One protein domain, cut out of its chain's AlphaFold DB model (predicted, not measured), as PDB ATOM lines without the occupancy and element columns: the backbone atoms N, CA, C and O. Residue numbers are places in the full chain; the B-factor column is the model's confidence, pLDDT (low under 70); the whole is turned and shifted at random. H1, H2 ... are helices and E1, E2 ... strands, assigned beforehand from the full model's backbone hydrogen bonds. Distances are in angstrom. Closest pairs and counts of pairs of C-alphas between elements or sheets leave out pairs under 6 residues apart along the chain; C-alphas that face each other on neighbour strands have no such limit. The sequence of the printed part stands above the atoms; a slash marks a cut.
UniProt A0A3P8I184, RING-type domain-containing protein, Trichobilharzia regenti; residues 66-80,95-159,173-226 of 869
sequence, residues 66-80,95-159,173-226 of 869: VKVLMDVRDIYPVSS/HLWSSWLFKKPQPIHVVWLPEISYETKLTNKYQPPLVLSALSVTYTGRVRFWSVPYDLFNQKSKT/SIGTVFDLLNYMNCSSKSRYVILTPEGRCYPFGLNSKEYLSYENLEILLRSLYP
ATOM      1  N   VAL A  66     265.874 264.614 124.219       84.25
ATOM      2  CA  VAL A  66     266.055 263.191 124.512       84.25
ATOM      3  C   VAL A  66     264.670 262.562 124.515       84.25
ATOM      4  O   VAL A  66     263.826 262.897 125.345       84.25
ATOM      5  N   LYS A  67     264.408 261.681 123.550       82.25
ATOM      6  CA  LYS A  67     263.084 261.075 123.405       82.25
ATOM      7  C   LYS A  67     262.872 260.012 124.472       82.25
ATOM      8  O   LYS A  67     263.751 259.190 124.713       82.25
ATOM      9  N   VAL A  68     261.677 259.984 125.050       78.44
ATOM     10  CA  VAL A  68     261.258 258.864 125.893       78.44
ATOM     11  C   VAL A  68     261.023 257.650 124.997       78.44
ATOM     12  O   VAL A  68     260.261 257.734 124.034       78.44
ATOM     13  N   LEU A  69     261.696 256.541 125.291       76.56
ATOM     14  CA  LEU A  69     261.536 255.279 124.578       76.56
ATOM     15  C   LEU A  69     260.331 254.526 125.145       76.56
ATOM     16  O   LEU A  69     260.411 253.968 126.239       76.56
ATOM     17  N   MET A  70     259.231 254.520 124.395       68.12
ATOM     18  CA  MET A  70     258.011 253.789 124.761       68.12
ATOM     19  C   MET A  70     257.942 252.402 124.110       68.12
ATOM     20  O   MET A  70     257.331 251.498 124.672       68.12
ATOM     21  N   ASP A  71     258.563 252.227 122.940       65.62
ATOM     22  CA  ASP A  71     258.485 251.002 122.147       65.62
ATOM     23  C   ASP A  71     259.831 250.694 121.471       65.62
ATOM     24  O   ASP A  71     260.506 251.578 120.944       65.62
ATOM     25  N   VAL A  72     260.218 249.418 121.438       67.00
ATOM     26  CA  VAL A  72     261.437 248.941 120.765       67.00
ATOM     27  C   VAL A  72     261.425 249.248 119.255       67.00
ATOM     28  O   VAL A  72     262.482 249.466 118.653       67.00
ATOM     29  N   ARG A  73     260.234 249.347 118.647       62.44
ATOM     30  CA  ARG A  73     260.030 249.696 117.230       62.44
ATOM     31  C   ARG A  73     260.556 251.088 116.853       62.44
ATOM     32  O   ARG A  73     260.854 251.307 115.680       62.44
ATOM     33  N   ASP A  74     260.730 251.992 117.822       67.12
ATOM     34  CA  ASP A  74     261.333 253.319 117.614       67.12
ATOM     35  C   ASP A  74     262.862 253.260 117.405       67.12
ATOM     36  O   ASP A  74     263.464 254.188 116.849       67.12
ATOM     37  N   ILE A  75     263.503 252.168 117.840       66.38
ATOM     38  CA  ILE A  75     264.926 251.897 117.604       66.38
ATOM     39  C   ILE A  75     265.096 251.155 116.278       66.38
ATOM     40  O   ILE A  75     265.789 251.640 115.383       66.38
ATOM     41  N   TYR A  76     264.423 250.012 116.148       63.84
ATOM     42  CA  TYR A  76     264.491 249.143 114.978       63.84
ATOM     43  C   TYR A  76     263.088 248.979 114.377       63.84
ATOM     44  O   TYR A  76     262.309 248.146 114.852       63.84
ATOM     45  N   PRO A  77     262.722 249.737 113.323       55.72
ATOM     46  CA  PRO A  77     261.480 249.475 112.610       55.72
ATOM     47  C   PRO A  77     261.535 248.067 112.006       55.72
ATOM     48  O   PRO A  77     262.584 247.632 111.528       55.72
ATOM     49  N   VAL A  78     260.394 247.371 111.986       44.91
ATOM     50  CA  VAL A  78     260.242 245.919 111.711       44.91
ATOM     51  C   VAL A  78     260.860 245.436 110.375       44.91
ATOM     52  O   VAL A  78     261.048 244.245 110.164       44.91
ATOM     53  N   SER A  79     261.250 246.346 109.479       41.28
ATOM     54  CA  SER A  79     262.001 246.072 108.245       41.28
ATOM     55  C   SER A  79     263.538 246.023 108.404       41.28
ATOM     56  O   SER A  79     264.257 245.922 107.402       41.28
ATOM     57  N   SER A  80     264.083 246.117 109.623       41.16
ATOM     58  CA  SER A  80     265.528 246.051 109.916       41.16
ATOM     59  C   SER A  80     265.962 244.661 110.405       41.16
ATOM     60  O   SER A  80     266.013 244.364 111.591       41.16
ATOM     61  N   HIS A  95     273.066 236.960 100.942       43.06
ATOM     62  CA  HIS A  95     271.717 237.544 100.937       43.06
ATOM     63  C   HIS A  95     271.480 238.592 102.033       43.06
ATOM     64  O   HIS A  95     270.598 239.439 101.890       43.06
ATOM     65  N   LEU A  96     272.265 238.555 103.113       40.97
ATOM     66  CA  LEU A  96     272.131 239.484 104.235       40.97
ATOM     67  C   LEU A  96     272.950 240.768 104.073       40.97
ATOM     68  O   LEU A  96     272.446 241.843 104.399       40.97
ATOM     69  N   TRP A  97     274.181 240.678 103.547       48.16
ATOM     70  CA  TRP A  97     275.013 241.866 103.320       48.16
ATOM     71  C   TRP A  97     274.295 242.856 102.391       48.16
ATOM     72  O   TRP A  97     274.223 244.039 102.700       48.16
ATOM     73  N   SER A  98     273.675 242.380 101.309       54.00
ATOM     74  CA  SER A  98     272.994 243.233 100.327       54.00
ATOM     75  C   SER A  98     271.916 244.142 100.944       54.00
ATOM     76  O   SER A  98     271.989 245.362 100.801       54.00
ATOM     77  N   SER A  99     270.928 243.592 101.656       59.31
ATOM     78  CA  SER A  99     269.717 244.353 102.016       59.31
ATOM     79  C   SER A  99     269.935 245.514 103.000       59.31
ATOM     80  O   SER A  99     269.190 246.494 102.955       59.31
ATOM     81  N   TRP A 100     270.941 245.433 103.879       69.81
ATOM     82  CA  TRP A 100     271.339 246.545 104.751       69.81
ATOM     83  C   TRP A 100     272.306 247.501 104.047       69.81
ATOM     84  O   TRP A 100     272.126 248.713 104.145       69.81
ATOM     85  N   LEU A 101     273.256 246.983 103.258       68.25
ATOM     86  CA  LEU A 101     274.200 247.808 102.500       68.25
ATOM     87  C   LEU A 101     273.500 248.773 101.525       68.25
ATOM     88  O   LEU A 101     273.972 249.892 101.354       68.25
ATOM     89  N   PHE A 102     272.361 248.393 100.936       72.19
ATOM     90  CA  PHE A 102     271.578 249.265 100.045       72.19
ATOM     91  C   PHE A 102     270.578 250.201 100.758       72.19
ATOM     92  O   PHE A 102     269.881 250.968 100.091       72.19
ATOM     93  N   LYS A 103     270.486 250.188 102.096       71.19
ATOM     94  CA  LYS A 103     269.661 251.152 102.851       71.19
ATOM     95  C   LYS A 103     270.435 252.444 103.116       71.19
ATOM     96  O   LYS A 103     271.662 252.460 103.170       71.19
ATOM     97  N   LYS A 104     269.714 253.552 103.320       74.94
ATOM     98  CA  LYS A 104     270.327 254.799 103.808       74.94
ATOM     99  C   LYS A 104     270.996 254.549 105.170       74.94
ATOM    100  O   LYS A 104     270.412 253.814 105.972       74.94
ATOM    101  N   PRO A 105     272.172 255.147 105.443       77.19
ATOM    102  CA  PRO A 105     272.892 254.926 106.691       77.19
ATOM    103  C   PRO A 105     272.009 255.305 107.880       77.19
ATOM    104  O   PRO A 105     271.520 256.431 107.982       77.19
ATOM    105  N   GLN A 106     271.767 254.334 108.757       78.56
ATOM    106  CA  GLN A 106     270.935 254.519 109.939       78.56
ATOM    107  C   GLN A 106     271.729 255.187 111.076       78.56
ATOM    108  O   GLN A 106     272.949 254.989 111.177       78.56
ATOM    109  N   PRO A 107     271.062 255.982 111.933       84.12
ATOM    110  CA  PRO A 107     271.709 256.622 113.068       84.12
ATOM    111  C   PRO A 107     272.124 255.609 114.137       84.12
ATOM    112  O   PRO A 107     271.640 254.482 114.187       84.12
ATOM    113  N   ILE A 108     273.012 256.046 115.024       87.38
ATOM    114  CA  ILE A 108     273.369 255.317 116.247       87.38
ATOM    115  C   ILE A 108     272.343 255.660 117.332       87.38
ATOM    116  O   ILE A 108     271.890 256.801 117.413       87.38
ATOM    117  N   HIS A 109     271.971 254.698 118.172       86.81
ATOM    118  CA  HIS A 109     271.001 254.906 119.246       86.81
ATOM    119  C   HIS A 109     271.724 254.848 120.599       86.81
ATOM    120  O   HIS A 109     272.351 253.846 120.931       86.81
ATOM    121  N   VAL A 110     271.658 255.929 121.377       88.88
ATOM    122  CA  VAL A 110     272.215 256.012 122.738       88.88
ATOM    123  C   VAL A 110     271.056 255.960 123.720       88.88
ATOM    124  O   VAL A 110     270.202 256.844 123.712       88.88
ATOM    125  N   VAL A 111     271.024 254.925 124.548       86.81
ATOM    126  CA  VAL A 111     269.958 254.646 125.509       86.81
ATOM    127  C   VAL A 111     270.491 254.875 126.920       86.81
ATOM    128  O   VAL A 111     271.501 254.293 127.315       86.81
ATOM    129  N   TRP A 112     269.815 255.734 127.678       86.31
ATOM    130  CA  TRP A 112     270.059 255.931 129.103       86.31
ATOM    131  C   TRP A 112     269.067 255.116 129.931       86.31
ATOM    132  O   TRP A 112     267.851 255.214 129.737       86.31
ATOM    133  N   LEU A 113     269.614 254.333 130.859       79.38
ATOM    134  CA  LEU A 113     268.877 253.533 131.825       79.38
ATOM    135  C   LEU A 113     268.965 254.235 133.195       79.38
ATOM    136  O   LEU A 113     270.073 254.365 133.733       79.38
ATOM    137  N   PRO A 114     267.846 254.744 133.750       68.81
ATOM    138  CA  PRO A 114     267.845 255.375 135.064       68.81
ATOM    139  C   PRO A 114     268.117 254.344 136.164       68.81
ATOM    140  O   PRO A 114     267.732 253.181 136.069       68.81
ATOM    141  N   GLU A 115     268.801 254.782 137.217       61.22
ATOM    142  CA  GLU A 115     269.226 253.920 138.318       61.22
ATOM    143  C   GLU A 115     268.110 253.712 139.354       61.22
ATOM    144  O   GLU A 115     267.265 254.583 139.562       61.22
ATOM    145  N   ILE A 116     268.126 252.561 140.032       51.31
ATOM    146  CA  ILE A 116     267.208 252.245 141.133       51.31
ATOM    147  C   ILE A 116     267.691 252.968 142.405       51.31
ATOM    148  O   ILE A 116     268.251 252.346 143.307       51.31
ATOM    149  N   SER A 117     267.495 254.285 142.490       38.53
ATOM    150  CA  SER A 117     267.634 255.006 143.760       38.53
ATOM    151  C   SER A 117     266.314 254.934 144.531       38.53
ATOM    152  O   SER A 117     265.392 255.723 144.306       38.53
ATOM    153  N   TYR A 118     266.215 253.966 145.443       39.69
ATOM    154  CA  TYR A 118     265.299 254.102 146.574       39.69
ATOM    155  C   TYR A 118     265.735 255.338 147.366       39.69
ATOM    156  O   TYR A 118     266.921 255.475 147.648       39.69
ATOM    157  N   GLU A 119     264.775 256.206 147.699       34.78
ATOM    158  CA  GLU A 119     264.990 257.609 148.099       34.78
ATOM    159  C   GLU A 119     265.384 258.501 146.891       34.78
ATOM    160  O   GLU A 119     266.325 258.219 146.163       34.78
ATOM    161  N   THR A 120     264.678 259.591 146.575       33.28
ATOM    162  CA  THR A 120     263.805 260.422 147.419       33.28
ATOM    163  C   THR A 120     262.438 260.711 146.783       33.28
ATOM    164  O   THR A 120     262.316 261.071 145.613       33.28
ATOM    165  N   LYS A 121     261.373 260.658 147.596       40.09
ATOM    166  CA  LYS A 121     260.119 261.360 147.283       40.09
ATOM    167  C   LYS A 121     260.348 262.865 147.454       40.09
ATOM    168  O   LYS A 121     260.053 263.378 148.525       40.09
ATOM    169  N   LEU A 122     260.814 263.577 146.427       36.25
ATOM    170  CA  LEU A 122     260.493 265.001 146.257       36.25
ATOM    171  C   LEU A 122     260.700 265.468 144.801       36.25
ATOM    172  O   LEU A 122     261.761 265.302 144.215       36.25
ATOM    173  N   THR A 123     259.665 266.113 144.254       36.91
ATOM    174  CA  THR A 123     259.681 266.996 143.066       36.91
ATOM    175  C   THR A 123     260.176 266.446 141.713       36.91
ATOM    176  O   THR A 123     261.339 266.563 141.351       36.91
ATOM    177  N   ASN A 124     259.215 266.020 140.883       43.16
ATOM    178  CA  ASN A 124     259.106 266.310 139.440       43.16
ATOM    179  C   ASN A 124     260.398 266.570 138.625       43.16
ATOM    180  O   ASN A 124     260.669 267.716 138.260       43.16
ATOM    181  N   LYS A 125     261.055 265.499 138.163       48.91
ATOM    182  CA  LYS A 125     261.149 265.104 136.731       48.91
ATOM    183  C   LYS A 125     262.235 264.038 136.542       48.91
ATOM    184  O   LYS A 125     263.374 264.240 136.947       48.91
ATOM    185  N   TYR A 126     261.913 262.961 135.821       62.91
ATOM    186  CA  TYR A 126     262.899 262.017 135.278       62.91
ATOM    187  C   TYR A 126     263.688 262.684 134.143       62.91
ATOM    188  O   TYR A 126     263.416 262.474 132.960       62.91
ATOM    189  N   GLN A 127     264.606 263.575 134.506       68.50
ATOM    190  CA  GLN A 127     265.301 264.428 133.555       68.50
ATOM    191  C   GLN A 127     266.625 263.779 133.115       68.50
ATOM    192  O   GLN A 127     267.425 263.397 133.968       68.50
ATOM    193  N   PRO A 128     266.877 263.636 131.800       78.50
ATOM    194  CA  PRO A 128     268.103 263.036 131.289       78.50
ATOM    195  C   PRO A 128     269.348 263.853 131.678       78.50
ATOM    196  O   PRO A 128     269.283 265.088 131.708       78.50
ATOM    197  N   PRO A 129     270.504 263.192 131.900       82.94
ATOM    198  CA  PRO A 129     271.771 263.860 132.174       82.94
ATOM    199  C   PRO A 129     272.079 264.968 131.161       82.94
ATOM    200  O   PRO A 129     272.024 264.740 129.949       82.94
ATOM    201  N   LEU A 130     272.479 266.148 131.653       83.94
ATOM    202  CA  LEU A 130     272.780 267.322 130.822       83.94
ATOM    203  C   LEU A 130     273.774 267.011 129.689       83.94
ATOM    204  O   LEU A 130     273.638 267.554 128.599       83.94
ATOM    205  N   VAL A 131     274.720 266.094 129.914       86.06
ATOM    206  CA  VAL A 131     275.681 265.624 128.900       86.06
ATOM    207  C   VAL A 131     274.981 265.066 127.650       86.06
ATOM    208  O   VAL A 131     275.340 265.441 126.537       86.06
ATOM    209  N   LEU A 132     273.957 264.220 127.811       85.62
ATOM    210  CA  LEU A 132     273.197 263.657 126.685       85.62
ATOM    211  C   LEU A 132     272.340 264.731 126.010       85.62
ATOM    212  O   LEU A 132     272.315 264.848 124.785       85.62
ATOM    213  N   SER A 133     271.684 265.554 126.827       86.31
ATOM    214  CA  SER A 133     270.845 266.665 126.382       86.31
ATOM    215  C   SER A 133     271.644 267.691 125.560       86.31
ATOM    216  O   SER A 133     271.157 268.166 124.537       86.31
ATOM    217  N   ALA A 134     272.900 267.967 125.926       87.50
ATOM    218  CA  ALA A 134     273.817 268.820 125.170       87.50
ATOM    219  C   ALA A 134     274.304 268.156 123.866       87.50
ATOM    220  O   ALA A 134     274.218 268.769 122.801       87.50
ATOM    221  N   LEU A 135     274.739 266.890 123.904       87.38
ATOM    222  CA  LEU A 135     275.191 266.154 122.708       87.38
ATOM    223  C   LEU A 135     274.077 265.949 121.663       87.38
ATOM    224  O   LEU A 135     274.347 265.863 120.463       87.38
ATOM    225  N   SER A 136     272.808 265.959 122.083       83.88
ATOM    226  CA  SER A 136     271.655 265.958 121.170       83.88
ATOM    227  C   SER A 136     271.569 267.201 120.261       83.88
ATOM    228  O   SER A 136     270.851 267.194 119.258       83.88
ATOM    229  N   VAL A 137     272.298 268.278 120.584       81.06
ATOM    230  CA  VAL A 137     272.388 269.495 119.763       81.06
ATOM    231  C   VAL A 137     273.418 269.336 118.639       81.06
ATOM    232  O   VAL A 137     273.173 269.809 117.532       81.06
ATOM    233  N   THR A 138     274.537 268.646 118.883       80.31
ATOM    234  CA  THR A 138     275.645 268.489 117.918       80.31
ATOM    235  C   THR A 138     275.482 267.284 116.979       80.31
ATOM    236  O   THR A 138     275.985 267.292 115.850       80.31
ATOM    237  N   TYR A 139     274.734 266.255 117.393       81.00
ATOM    238  CA  TYR A 139     274.526 265.020 116.621       81.00
ATOM    239  C   TYR A 139     273.119 264.873 116.013       81.00
ATOM    240  O   TYR A 139     272.600 263.760 115.899       81.00
ATOM    241  N   THR A 140     272.508 265.974 115.558       73.19
ATOM    242  CA  THR A 140     271.200 265.933 114.878       73.19
ATOM    243  C   THR A 140     271.200 264.945 113.701       73.19
ATOM    244  O   THR A 140     272.114 264.914 112.878       73.19
ATOM    245  N   GLY A 141     270.193 264.066 113.658       70.50
ATOM    246  CA  GLY A 141     270.001 263.059 112.604       70.50
ATOM    247  C   GLY A 141     271.003 261.890 112.571       70.50
ATOM    248  O   GLY A 141     270.650 260.838 112.050       70.50
ATOM    249  N   ARG A 142     272.212 262.031 113.138       80.06
ATOM    250  CA  ARG A 142     273.264 260.987 113.169       80.06
ATOM    251  C   ARG A 142     273.206 260.095 114.408       80.06
ATOM    252  O   ARG A 142     273.534 258.912 114.327       80.06
ATOM    253  N   VAL A 143     272.807 260.658 115.547       86.19
ATOM    254  CA  VAL A 143     272.654 259.938 116.816       86.19
ATOM    255  C   VAL A 143     271.284 260.269 117.400       86.19
ATOM    256  O   VAL A 143     270.875 261.429 117.427       86.19
ATOM    257  N   ARG A 144     270.556 259.250 117.856       85.81
ATOM    258  CA  ARG A 144     269.276 259.395 118.558       85.81
ATOM    259  C   ARG A 144     269.486 259.077 120.035       85.81
ATOM    260  O   ARG A 144     269.964 257.995 120.365       85.81
ATOM    261  N   PHE A 145     269.140 260.026 120.900       88.31
ATOM    262  CA  PHE A 145     269.255 259.897 122.351       88.31
ATOM    263  C   PHE A 145     267.902 259.525 122.952       88.31
ATOM    264  O   PHE A 145     266.895 260.177 122.658       88.31
ATOM    265  N   TRP A 146     267.908 258.502 123.802       86.31
ATOM    266  CA  TRP A 146     266.719 257.900 124.390       86.31
ATOM    267  C   TRP A 146     266.810 257.840 125.912       86.31
ATOM    268  O   TRP A 146     267.854 257.479 126.460       86.31
ATOM    269  N   SER A 147     265.706 258.138 126.589       83.75
ATOM    270  CA  SER A 147     265.498 257.873 128.013       83.75
ATOM    271  C   SER A 147     264.469 256.754 128.176       83.75
ATOM    272  O   SER A 147     263.406 256.791 127.556       83.75
ATOM    273  N   VAL A 148     264.773 255.744 128.991       78.31
ATOM    274  CA  VAL A 148     263.836 254.643 129.268       78.31
ATOM    275  C   VAL A 148     263.063 254.947 130.555       78.31
ATOM    276  O   VAL A 148     263.702 255.186 131.581       78.31
ATOM    277  N   PRO A 149     261.716 254.943 130.550       71.25
ATOM    278  CA  PRO A 149     260.934 255.012 131.780       71.25
ATOM    279  C   PRO A 149     261.216 253.814 132.685       71.25
ATOM    280  O   PRO A 149     261.266 252.673 132.224       71.25
ATOM    281  N   TYR A 150     261.321 254.066 133.988       64.19
ATOM    282  CA  TYR A 150     261.518 253.032 135.007       64.19
ATOM    283  C   TYR A 150     260.478 251.898 134.917       64.19
ATOM    284  O   TYR A 150     260.824 250.718 134.983       64.19
ATOM    285  N   ASP A 151     259.216 252.253 134.663       59.44
ATOM    286  CA  ASP A 151     258.088 251.316 134.604       59.44
ATOM    287  C   ASP A 151     258.196 250.300 133.448       59.44
ATOM    288  O   ASP A 151     257.674 249.192 133.552       59.44
ATOM    289  N   LEU A 152     258.910 250.648 132.367       59.06
ATOM    290  CA  LEU A 152     259.203 249.765 131.227       59.06
ATOM    291  C   LEU A 152     260.434 248.874 131.454       59.06
ATOM    292  O   LEU A 152     260.564 247.839 130.805       59.06
ATOM    293  N   PHE A 153     261.335 249.257 132.363       56.94
ATOM    294  CA  PHE A 153     262.519 248.465 132.714       56.94
ATOM    295  C   PHE A 153     262.203 247.383 133.759       56.94
ATOM    296  O   PHE A 153     262.773 246.296 133.721       56.94
ATOM    297  N   ASN A 154     261.261 247.658 134.667       52.38
ATOM    298  CA  ASN A 154     260.920 246.775 135.787       52.38
ATOM    299  C   ASN A 154     259.817 245.740 135.507       52.38
ATOM    300  O   ASN A 154     259.490 244.949 136.400       52.38
ATOM    301  N   GLN A 155     259.244 245.694 134.300       55.91
ATOM    302  CA  GLN A 155     258.360 244.590 133.920       55.91
ATOM    303  C   GLN A 155     259.176 243.301 133.794       55.91
ATOM    304  O   GLN A 155     259.766 243.016 132.755       55.91
ATOM    305  N   LYS A 156     259.194 242.505 134.874       42.38
ATOM    306  CA  LYS A 156     259.730 241.140 134.863       42.38
ATOM    307  C   LYS A 156     259.123 240.385 133.683       42.38
ATOM    308  O   LYS A 156     257.900 240.305 133.564       42.38
ATOM    309  N   SER A 157     259.989 239.833 132.839       43.72
ATOM    310  CA  SER A 157     259.611 239.107 131.631       43.72
ATOM    311  C   SER A 157     258.535 238.058 131.924       43.72
ATOM    312  O   SER A 157     258.739 237.182 132.771       43.72
ATOM    313  N   LYS A 158     257.439 238.067 131.155       40.59
ATOM    314  CA  LYS A 158     256.740 236.805 130.889       40.59
ATOM    315  C   LYS A 158     257.750 235.905 130.186       40.59
ATOM    316  O   LYS A 158     258.378 236.343 129.229       40.59
ATOM    317  N   THR A 159     257.939 234.698 130.706       37.16
ATOM    318  CA  THR A 159     258.943 233.731 130.247       37.16
ATOM    319  C   THR A 159     258.899 233.555 128.729       37.16
ATOM    320  O   THR A 159     258.007 232.889 128.202       37.16
ATOM    321  N   SER A 173     257.209 238.484 120.474       46.94
ATOM    322  CA  SER A 173     258.310 238.016 121.347       46.94
ATOM    323  C   SER A 173     259.131 239.094 122.068       46.94
ATOM    324  O   SER A 173     259.605 238.839 123.169       46.94
ATOM    325  N   ILE A 174     259.318 240.279 121.477       50.56
ATOM    326  CA  ILE A 174     260.096 241.379 122.072       50.56
ATOM    327  C   ILE A 174     259.109 242.437 122.560       50.56
ATOM    328  O   ILE A 174     258.706 243.324 121.807       50.56
ATOM    329  N   GLY A 175     258.680 242.296 123.815       54.19
ATOM    330  CA  GLY A 175     257.779 243.245 124.470       54.19
ATOM    331  C   GLY A 175     258.512 244.391 125.166       54.19
ATOM    332  O   GLY A 175     257.961 245.484 125.277       54.19
ATOM    333  N   THR A 176     259.748 244.164 125.628       64.06
ATOM    334  CA  THR A 176     260.482 245.125 126.461       64.06
ATOM    335  C   THR A 176     261.872 245.461 125.918       64.06
ATOM    336  O   THR A 176     262.490 244.713 125.157       64.06
ATOM    337  N   VAL A 177     262.409 246.598 126.371       68.00
ATOM    338  CA  VAL A 177     263.800 247.009 126.108       68.00
ATOM    339  C   VAL A 177     264.793 246.007 126.717       68.00
ATOM    340  O   VAL A 177     265.861 245.780 126.154       68.00
ATOM    341  N   PHE A 178     264.434 245.375 127.839       69.44
ATOM    342  CA  PHE A 178     265.252 244.369 128.517       69.44
ATOM    343  C   PHE A 178     265.429 243.099 127.669       69.44
ATOM    344  O   PHE A 178     266.549 242.602 127.548       69.44
ATOM    345  N   ASP A 179     264.367 242.633 127.004       66.50
ATOM    346  CA  ASP A 179     264.427 241.480 126.092       66.50
ATOM    347  C   ASP A 179     265.388 241.745 124.919       66.50
ATOM    348  O   ASP A 179     266.206 240.888 124.577       66.50
ATOM    349  N   LEU A 180     265.366 242.962 124.354       71.31
ATOM    350  CA  LEU A 180     266.313 243.372 123.310       71.31
ATOM    351  C   LEU A 180     267.761 243.415 123.823       71.31
ATOM    352  O   LEU A 180     268.666 242.975 123.117       71.31
ATOM    353  N   LEU A 181     268.005 243.930 125.032       72.88
ATOM    354  CA  LEU A 181     269.358 243.978 125.602       72.88
ATOM    355  C   LEU A 181     269.922 242.573 125.852       72.88
ATOM    356  O   LEU A 181     271.090 242.335 125.545       72.88
ATOM    357  N   ASN A 182     269.095 241.643 126.336       68.75
ATOM    358  CA  ASN A 182     269.482 240.244 126.524       68.75
ATOM    359  C   ASN A 182     269.770 239.551 125.183       68.75
ATOM    360  O   ASN A 182     270.810 238.907 125.048       68.75
ATOM    361  N   TYR A 183     268.906 239.732 124.175       65.38
ATOM    362  CA  TYR A 183     269.116 239.187 122.826       65.38
ATOM    363  C   TYR A 183     270.421 239.701 122.192       65.38
ATOM    364  O   TYR A 183     271.189 238.943 121.606       65.38
ATOM    365  N   MET A 184     270.729 240.987 122.385       68.62
ATOM    366  CA  MET A 184     271.965 241.629 121.920       68.62
ATOM    367  C   MET A 184     273.197 241.304 122.795       68.62
ATOM    368  O   MET A 184     274.249 241.925 122.622       68.62
ATOM    369  N   ASN A 185     273.069 240.362 123.741       67.25
ATOM    370  CA  ASN A 185     274.082 239.934 124.713       67.25
ATOM    371  C   ASN A 185     274.753 241.106 125.456       67.25
ATOM    372  O   ASN A 185     275.977 241.188 125.587       67.25
ATOM    373  N   CYS A 186     273.936 242.066 125.890       73.50
ATOM    374  CA  CYS A 186     274.385 243.327 126.457       73.50
ATOM    375  C   CYS A 186     274.171 243.377 127.974       73.50
ATOM    376  O   CYS A 186     273.150 242.936 128.494       73.50
ATOM    377  N   SER A 187     275.135 243.946 128.702       71.69
ATOM    378  CA  SER A 187     275.071 244.008 130.165       71.69
ATOM    379  C   SER A 187     273.958 244.945 130.640       71.69
ATOM    380  O   SER A 187     274.101 246.172 130.603       71.69
ATOM    381  N   SER A 188     272.890 244.362 131.186       65.81
ATOM    382  CA  SER A 188     271.777 245.065 131.840       65.81
ATOM    383  C   SER A 188     272.186 245.888 133.072       65.81
ATOM    384  O   SER A 188     271.391 246.675 133.573       65.81
ATOM    385  N   LYS A 189     273.436 245.752 133.544       66.94
ATOM    386  CA  LYS A 189     274.021 246.548 134.639       66.94
ATOM    387  C   LYS A 189     274.624 247.887 134.185       66.94
ATOM    388  O   LYS A 189     275.098 248.648 135.022       66.94
ATOM    389  N   SER A 190     274.690 248.164 132.881       72.44
ATOM    390  CA  SER A 190     275.272 249.412 132.367       72.44
ATOM    391  C   SER A 190     274.254 250.557 132.359       72.44
ATOM    392  O   SER A 190     273.155 250.408 131.843       72.44
ATOM    393  N   ARG A 191     274.621 251.724 132.910       75.75
ATOM    394  CA  ARG A 191     273.743 252.918 132.949       75.75
ATOM    395  C   ARG A 191     273.528 253.556 131.567       75.75
ATOM    396  O   ARG A 191     272.550 254.272 131.357       75.75
ATOM    397  N   TYR A 192     274.448 253.321 130.632       84.69
ATOM    398  CA  TYR A 192     274.419 253.862 129.276       84.69
ATOM    399  C   TYR A 192     274.705 252.750 128.274       84.69
ATOM    400  O   TYR A 192     275.693 252.029 128.401       84.69
ATOM    401  N   VAL A 193     273.866 252.641 127.252       86.12
ATOM    402  CA  VAL A 193     273.985 251.624 126.209       86.12
ATOM    403  C   VAL A 193     274.035 252.300 124.846       86.12
ATOM    404  O   VAL A 193     273.189 253.133 124.525       86.12
ATOM    405  N   ILE A 194     275.017 251.933 124.024       87.69
ATOM    406  CA  ILE A 194     275.122 252.387 122.636       87.69
ATOM    407  C   ILE A 194     274.764 251.214 121.722       87.69
ATOM    408  O   ILE A 194     275.444 250.188 121.718       87.69
ATOM    409  N   LEU A 195     273.692 251.374 120.952       83.00
ATOM    410  CA  LEU A 195     273.195 250.416 119.969       83.00
ATOM    411  C   LEU A 195     273.561 250.904 118.565       83.00
ATOM    412  O   LEU A 195     273.251 252.039 118.185       83.00
ATOM    413  N   THR A 196     274.226 250.051 117.789       82.31
ATOM    414  CA  THR A 196     274.596 250.343 116.399       82.31
ATOM    415  C   THR A 196     273.626 249.650 115.430       82.31
ATOM    416  O   THR A 196     273.058 248.603 115.761       82.31
ATOM    417  N   PRO A 197     273.388 250.198 114.223       73.25
ATOM    418  CA  PRO A 197     272.409 249.632 113.290       73.25
ATOM    419  C   PRO A 197     272.788 248.245 112.739       73.25
ATOM    420  O   PRO A 197     271.963 247.598 112.109       73.25
ATOM    421  N   GLU A 198     274.015 247.776 112.977       70.25
ATOM    422  CA  GLU A 198     274.522 246.463 112.551       70.25
ATOM    423  C   GLU A 198     274.304 245.350 113.594       70.25
ATOM    424  O   GLU A 198     274.921 244.290 113.498       70.25
ATOM    425  N   GLY A 199     273.470 245.590 114.612       70.00
ATOM    426  CA  GLY A 199     273.163 244.597 115.644       70.00
ATOM    427  C   GLY A 199     274.252 244.453 116.714       70.00
ATOM    428  O   GLY A 199     274.396 243.383 117.299       70.00
ATOM    429  N   ARG A 200     275.050 245.501 116.979       73.62
ATOM    430  CA  ARG A 200     276.018 245.507 118.091       73.62
ATOM    431  C   ARG A 200     275.568 246.413 119.229       73.62
ATOM    432  O   ARG A 200     275.087 247.522 119.007       73.62
ATOM    433  N   CYS A 201     275.789 245.934 120.449       81.81
ATOM    434  CA  CYS A 201     275.547 246.662 121.683       81.81
ATOM    435  C   CYS A 201     276.872 246.934 122.404       81.81
ATOM    436  O   CYS A 201     277.706 246.038 122.531       81.81
ATOM    437  N   TYR A 202     277.070 248.167 122.866       84.50
ATOM    438  CA  TYR A 202     278.231 248.570 123.653       84.50
ATOM    439  C   TYR A 202     277.782 249.171 124.996       84.50
ATOM    440  O   TYR A 202     277.186 250.254 125.003       84.50
ATOM    441  N   PRO A 203     278.050 248.497 126.130       83.69
ATOM    442  CA  PRO A 203     277.751 249.028 127.454       83.69
ATOM    443  C   PRO A 203     278.800 250.075 127.852       83.69
ATOM    444  O   PRO A 203     279.958 249.751 128.115       83.69
ATOM    445  N   PHE A 204     278.392 251.339 127.921       84.19
ATOM    446  CA  PHE A 204     279.247 252.454 128.320       84.19
ATOM    447  C   PHE A 204     279.166 252.668 129.840       84.19
ATOM    448  O   PHE A 204     278.083 252.687 130.430       84.19
ATOM    449  N   GLY A 205     280.320 252.846 130.489       76.00
ATOM    450  CA  GLY A 205     280.399 253.111 131.932       76.00
ATOM    451  C   GLY A 205     280.752 251.925 132.832       76.00
ATOM    452  O   GLY A 205     280.759 252.090 134.046       76.00
ATOM    453  N   LEU A 206     281.055 250.745 132.275       74.62
ATOM    454  CA  LEU A 206     281.499 249.583 133.067       74.62
ATOM    455  C   LEU A 206     283.006 249.589 133.374       74.62
ATOM    456  O   LEU A 206     283.435 249.000 134.363       74.62
ATOM    457  N   ASN A 207     283.818 250.228 132.530       74.25
ATOM    458  CA  ASN A 207     285.267 250.280 132.703       74.25
ATOM    459  C   ASN A 207     285.669 251.446 133.619       74.25
ATOM    460  O   ASN A 207     285.147 252.550 133.487       74.25
ATOM    461  N   SER A 208     286.684 251.254 134.467       67.94
ATOM    462  CA  SER A 208     287.150 252.263 135.441       67.94
ATOM    463  C   SER A 208     287.656 253.585 134.837       67.94
ATOM    464  O   SER A 208     287.808 254.567 135.558       67.94
ATOM    465  N   LYS A 209     287.906 253.630 133.521       72.81
ATOM    466  CA  LYS A 209     288.292 254.838 132.764       72.81
ATOM    467  C   LYS A 209     287.171 255.394 131.873       72.81
ATOM    468  O   LYS A 209     287.393 256.355 131.144       72.81
ATOM    469  N   GLU A 210     285.966 254.826 131.932       76.94
ATOM    470  CA  GLU A 210     284.796 255.254 131.153       76.94
ATOM    471  C   GLU A 210     283.763 255.987 132.005       76.94
ATOM    472  O   GLU A 210     282.609 255.591 132.105       76.94
ATOM    473  N   TYR A 211     284.164 257.099 132.612       80.25
ATOM    474  CA  TYR A 211     283.210 257.993 133.265       80.25
ATOM    475  C   TYR A 211     282.395 258.783 132.229       80.25
ATOM    476  O   TYR A 211     282.875 259.089 131.131       80.25
ATOM    477  N   LEU A 212     281.159 259.140 132.593       81.44
ATOM    478  CA  LEU A 212     280.329 260.045 131.803       81.44
ATOM    479  C   LEU A 212     280.901 261.467 131.888       81.44
ATOM    480  O   LEU A 212     280.641 262.197 132.840       81.44
ATOM    481  N   SER A 213     281.633 261.873 130.857       85.56
ATOM    482  CA  SER A 213     281.923 263.276 130.567       85.56
ATOM    483  C   SER A 213     281.493 263.612 129.146       85.56
ATOM    484  O   SER A 213     281.358 262.722 128.301       85.56
ATOM    485  N   TYR A 214     281.285 264.906 128.889       86.44
ATOM    486  CA  TYR A 214     280.973 265.405 127.552       86.44
ATOM    487  C   TYR A 214     282.054 264.975 126.549       86.44
ATOM    488  O   TYR A 214     281.738 264.306 125.572       86.44
ATOM    489  N   GLU A 215     283.327 265.230 126.856       86.56
ATOM    490  CA  GLU A 215     284.471 264.884 126.001       86.56
ATOM    491  C   GLU A 215     284.597 263.375 125.732       86.56
ATOM    492  O   GLU A 215     284.786 262.962 124.590       86.56
ATOM    493  N   ASN A 216     284.463 262.523 126.757       87.44
ATOM    494  CA  ASN A 216     284.646 261.075 126.601       87.44
ATOM    495  C   ASN A 216     283.570 260.455 125.697       87.44
ATOM    496  O   ASN A 216     283.873 259.618 124.841       87.44
ATOM    497  N   LEU A 217     282.315 260.887 125.872       87.06
ATOM    498  CA  LEU A 217     281.203 260.424 125.050       87.06
ATOM    499  C   LEU A 217     281.217 261.073 123.656       87.06
ATOM    500  O   LEU A 217     280.937 260.389 122.674       87.06
ATOM    501  N   GLU A 218     281.606 262.345 123.534       88.31
ATOM    502  CA  GLU A 218     281.753 263.024 122.241       88.31
ATOM    503  C   GLU A 218     282.829 262.369 121.371       88.31
ATOM    504  O   GLU A 218     282.561 262.068 120.210       88.31
ATOM    505  N   ILE A 219     284.017 262.089 121.923       87.69
ATOM    506  CA  ILE A 219     285.112 261.417 121.203       87.69
ATOM    507  C   ILE A 219     284.671 260.024 120.730       87.69
ATOM    508  O   ILE A 219     284.965 259.637 119.597       87.69
ATOM    509  N   LEU A 220     283.930 259.281 121.562       88.06
ATOM    510  CA  LEU A 220     283.383 257.978 121.183       88.06
ATOM    511  C   LEU A 220     282.358 258.100 120.042       88.06
ATOM    512  O   LEU A 220     282.488 257.412 119.033       88.06
ATOM    513  N   LEU A 221     281.378 259.002 120.150       89.06
ATOM    514  CA  LEU A 221     280.364 259.199 119.106       89.06
ATOM    515  C   LEU A 221     280.973 259.698 117.787       89.06
ATOM    516  O   LEU A 221     280.613 259.191 116.725       89.06
ATOM    517  N   ARG A 222     281.951 260.610 117.842       88.62
ATOM    518  CA  ARG A 222     282.703 261.093 116.671       88.62
ATOM    519  C   ARG A 222     283.502 259.975 116.002       88.62
ATOM    520  O   ARG A 222     283.576 259.924 114.781       88.62
ATOM    521  N   SER A 223     284.042 259.040 116.787       86.75
ATOM    522  CA  SER A 223     284.758 257.866 116.273       86.75
ATOM    523  C   SER A 223     283.839 256.783 115.685       86.75
ATOM    524  O   SER A 223     284.301 255.993 114.866       86.75
ATOM    525  N   LEU A 224     282.550 256.748 116.051       87.06
ATOM    526  CA  LEU A 224     281.558 255.804 115.512       87.06
ATOM    527  C   LEU A 224     280.741 256.372 114.332       87.06
ATOM    528  O   LEU A 224     280.232 255.607 113.505       87.06
ATOM    529  N   TYR A 225     280.580 257.697 114.260       85.94
ATOM    530  CA  TYR A 225     279.919 258.408 113.160       85.94
ATOM    531  C   TYR A 225     280.578 259.789 112.916       85.94
ATOM    532  O   TYR A 225     280.019 260.824 113.309       85.94
ATOM    533  N   PRO A 226     281.741 259.830 112.234       83.12
ATOM    534  CA  PRO A 226     282.437 261.076 111.890       83.12
ATOM    535  C   PRO A 226     281.574 262.054 111.076       83.12
ATOM    536  O   PRO A 226     280.622 261.661 110.392       83.12
TER     537      PRO A 226
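This is residues 66 to 80, 95 to 159 and 173 to 226 of the 869 residues of the protein "RING-type domain-containing protein" of Trichobilharzia regenti (UniProt A0A3P8I184). A small, twisted sheet of four strands, E2, E1, E3 and E4, has helices H2 and H5 packed on one face, while the short helices H3 and H4 lie apart from both of them and H1 sits far out at one end. A loop of residues 117 to 125 sticks out from the body. The printed part has 134 residues, with five named helices and four named strands in the order H1 E1 H2 E2 H3 H4 E3 E4 H5; the sheet is mixed. The class is mixed, helices and strands, but only 58 residues are in named elements. The whole is compact, with a radius of gyration of the C-alphas of 15.5 A and spans of 52 by 40 by 28 A.

The sheet runs E2, residues 143 to 147, E1, residues 108 to 112, E3, residues 192 to 196, and E4, residues 200 to 204; it is only just strongly twisted, with C-alphas up to 4.2 A off its best plane. E2 and E1 are parallel, with N 144 and O 108 at 2.8 A. E1 and E3 are antiparallel, with N 111 and O 193 at 2.8 A. E3 and E4 form a hairpin, with N 202 and O 194 at 2.8 A. H2, residues 130 to 138, is on the sheet over E2 at a height of 9.5 A and runs along the strands; the closest C-alphas of the two are those of Ser 136 and Phe 145, 6.6 A apart. E1, H2 and E2 make a strand-helix-strand unit, two parallel neighbour strands with a helix between, its crossover right-handed. H5, residues 214 to 224, is on the same face as H2, over E1 at a height of 9.2 A. H2 and H5 only just touch, with 3 pairs of C-alphas within 8 A, the closest those of Val 131 and Tyr 214 at 5.5 A. H4, residues 177 to 183, only grazes the sheet. H3, residues 150 to 153, only just touches H4, with 3 such pairs, the closest Phe 153 and Phe 178 at 6.5 A. H1, residues 95 to 101, is not on the sheet and touches no helix. Every O i to N i+4 pair is within hydrogen-bond range in H4 and H5; H2 has 3 of 5, H1 has 1 of 3 beside 1 of 4 O i to N i+3 pairs, and H3 is too short for such a pair.

E1 begins at C-alpha 108 (273.369, 255.317, 116.247) and is 13.3 A long; E2 and E3 are 13.4 A each, and E4 is 12.8 A. H5, 15.4 A, ends at C-alpha 224 (281.558, 255.804, 115.512). H2 is 13.3 A, H1 10.7 A, H4 10.0 A and H3 5.2 A.

The C-alphas of His 95 and Leu 122 are the two farthest apart, 54.2 A. Residues 81 to 94 and 160 to 172 are not printed; the gaps are 13.8 A from C-alpha 80 to C-alpha 95 and 9.9 A from C-alpha 159 to C-alpha 173. The link from E1 to H2 is long, with 17 residues. Mean pLDDT of the printed part is 70.4; 56 residues are under 70, among them residues 95 to 101 and 114 to 127.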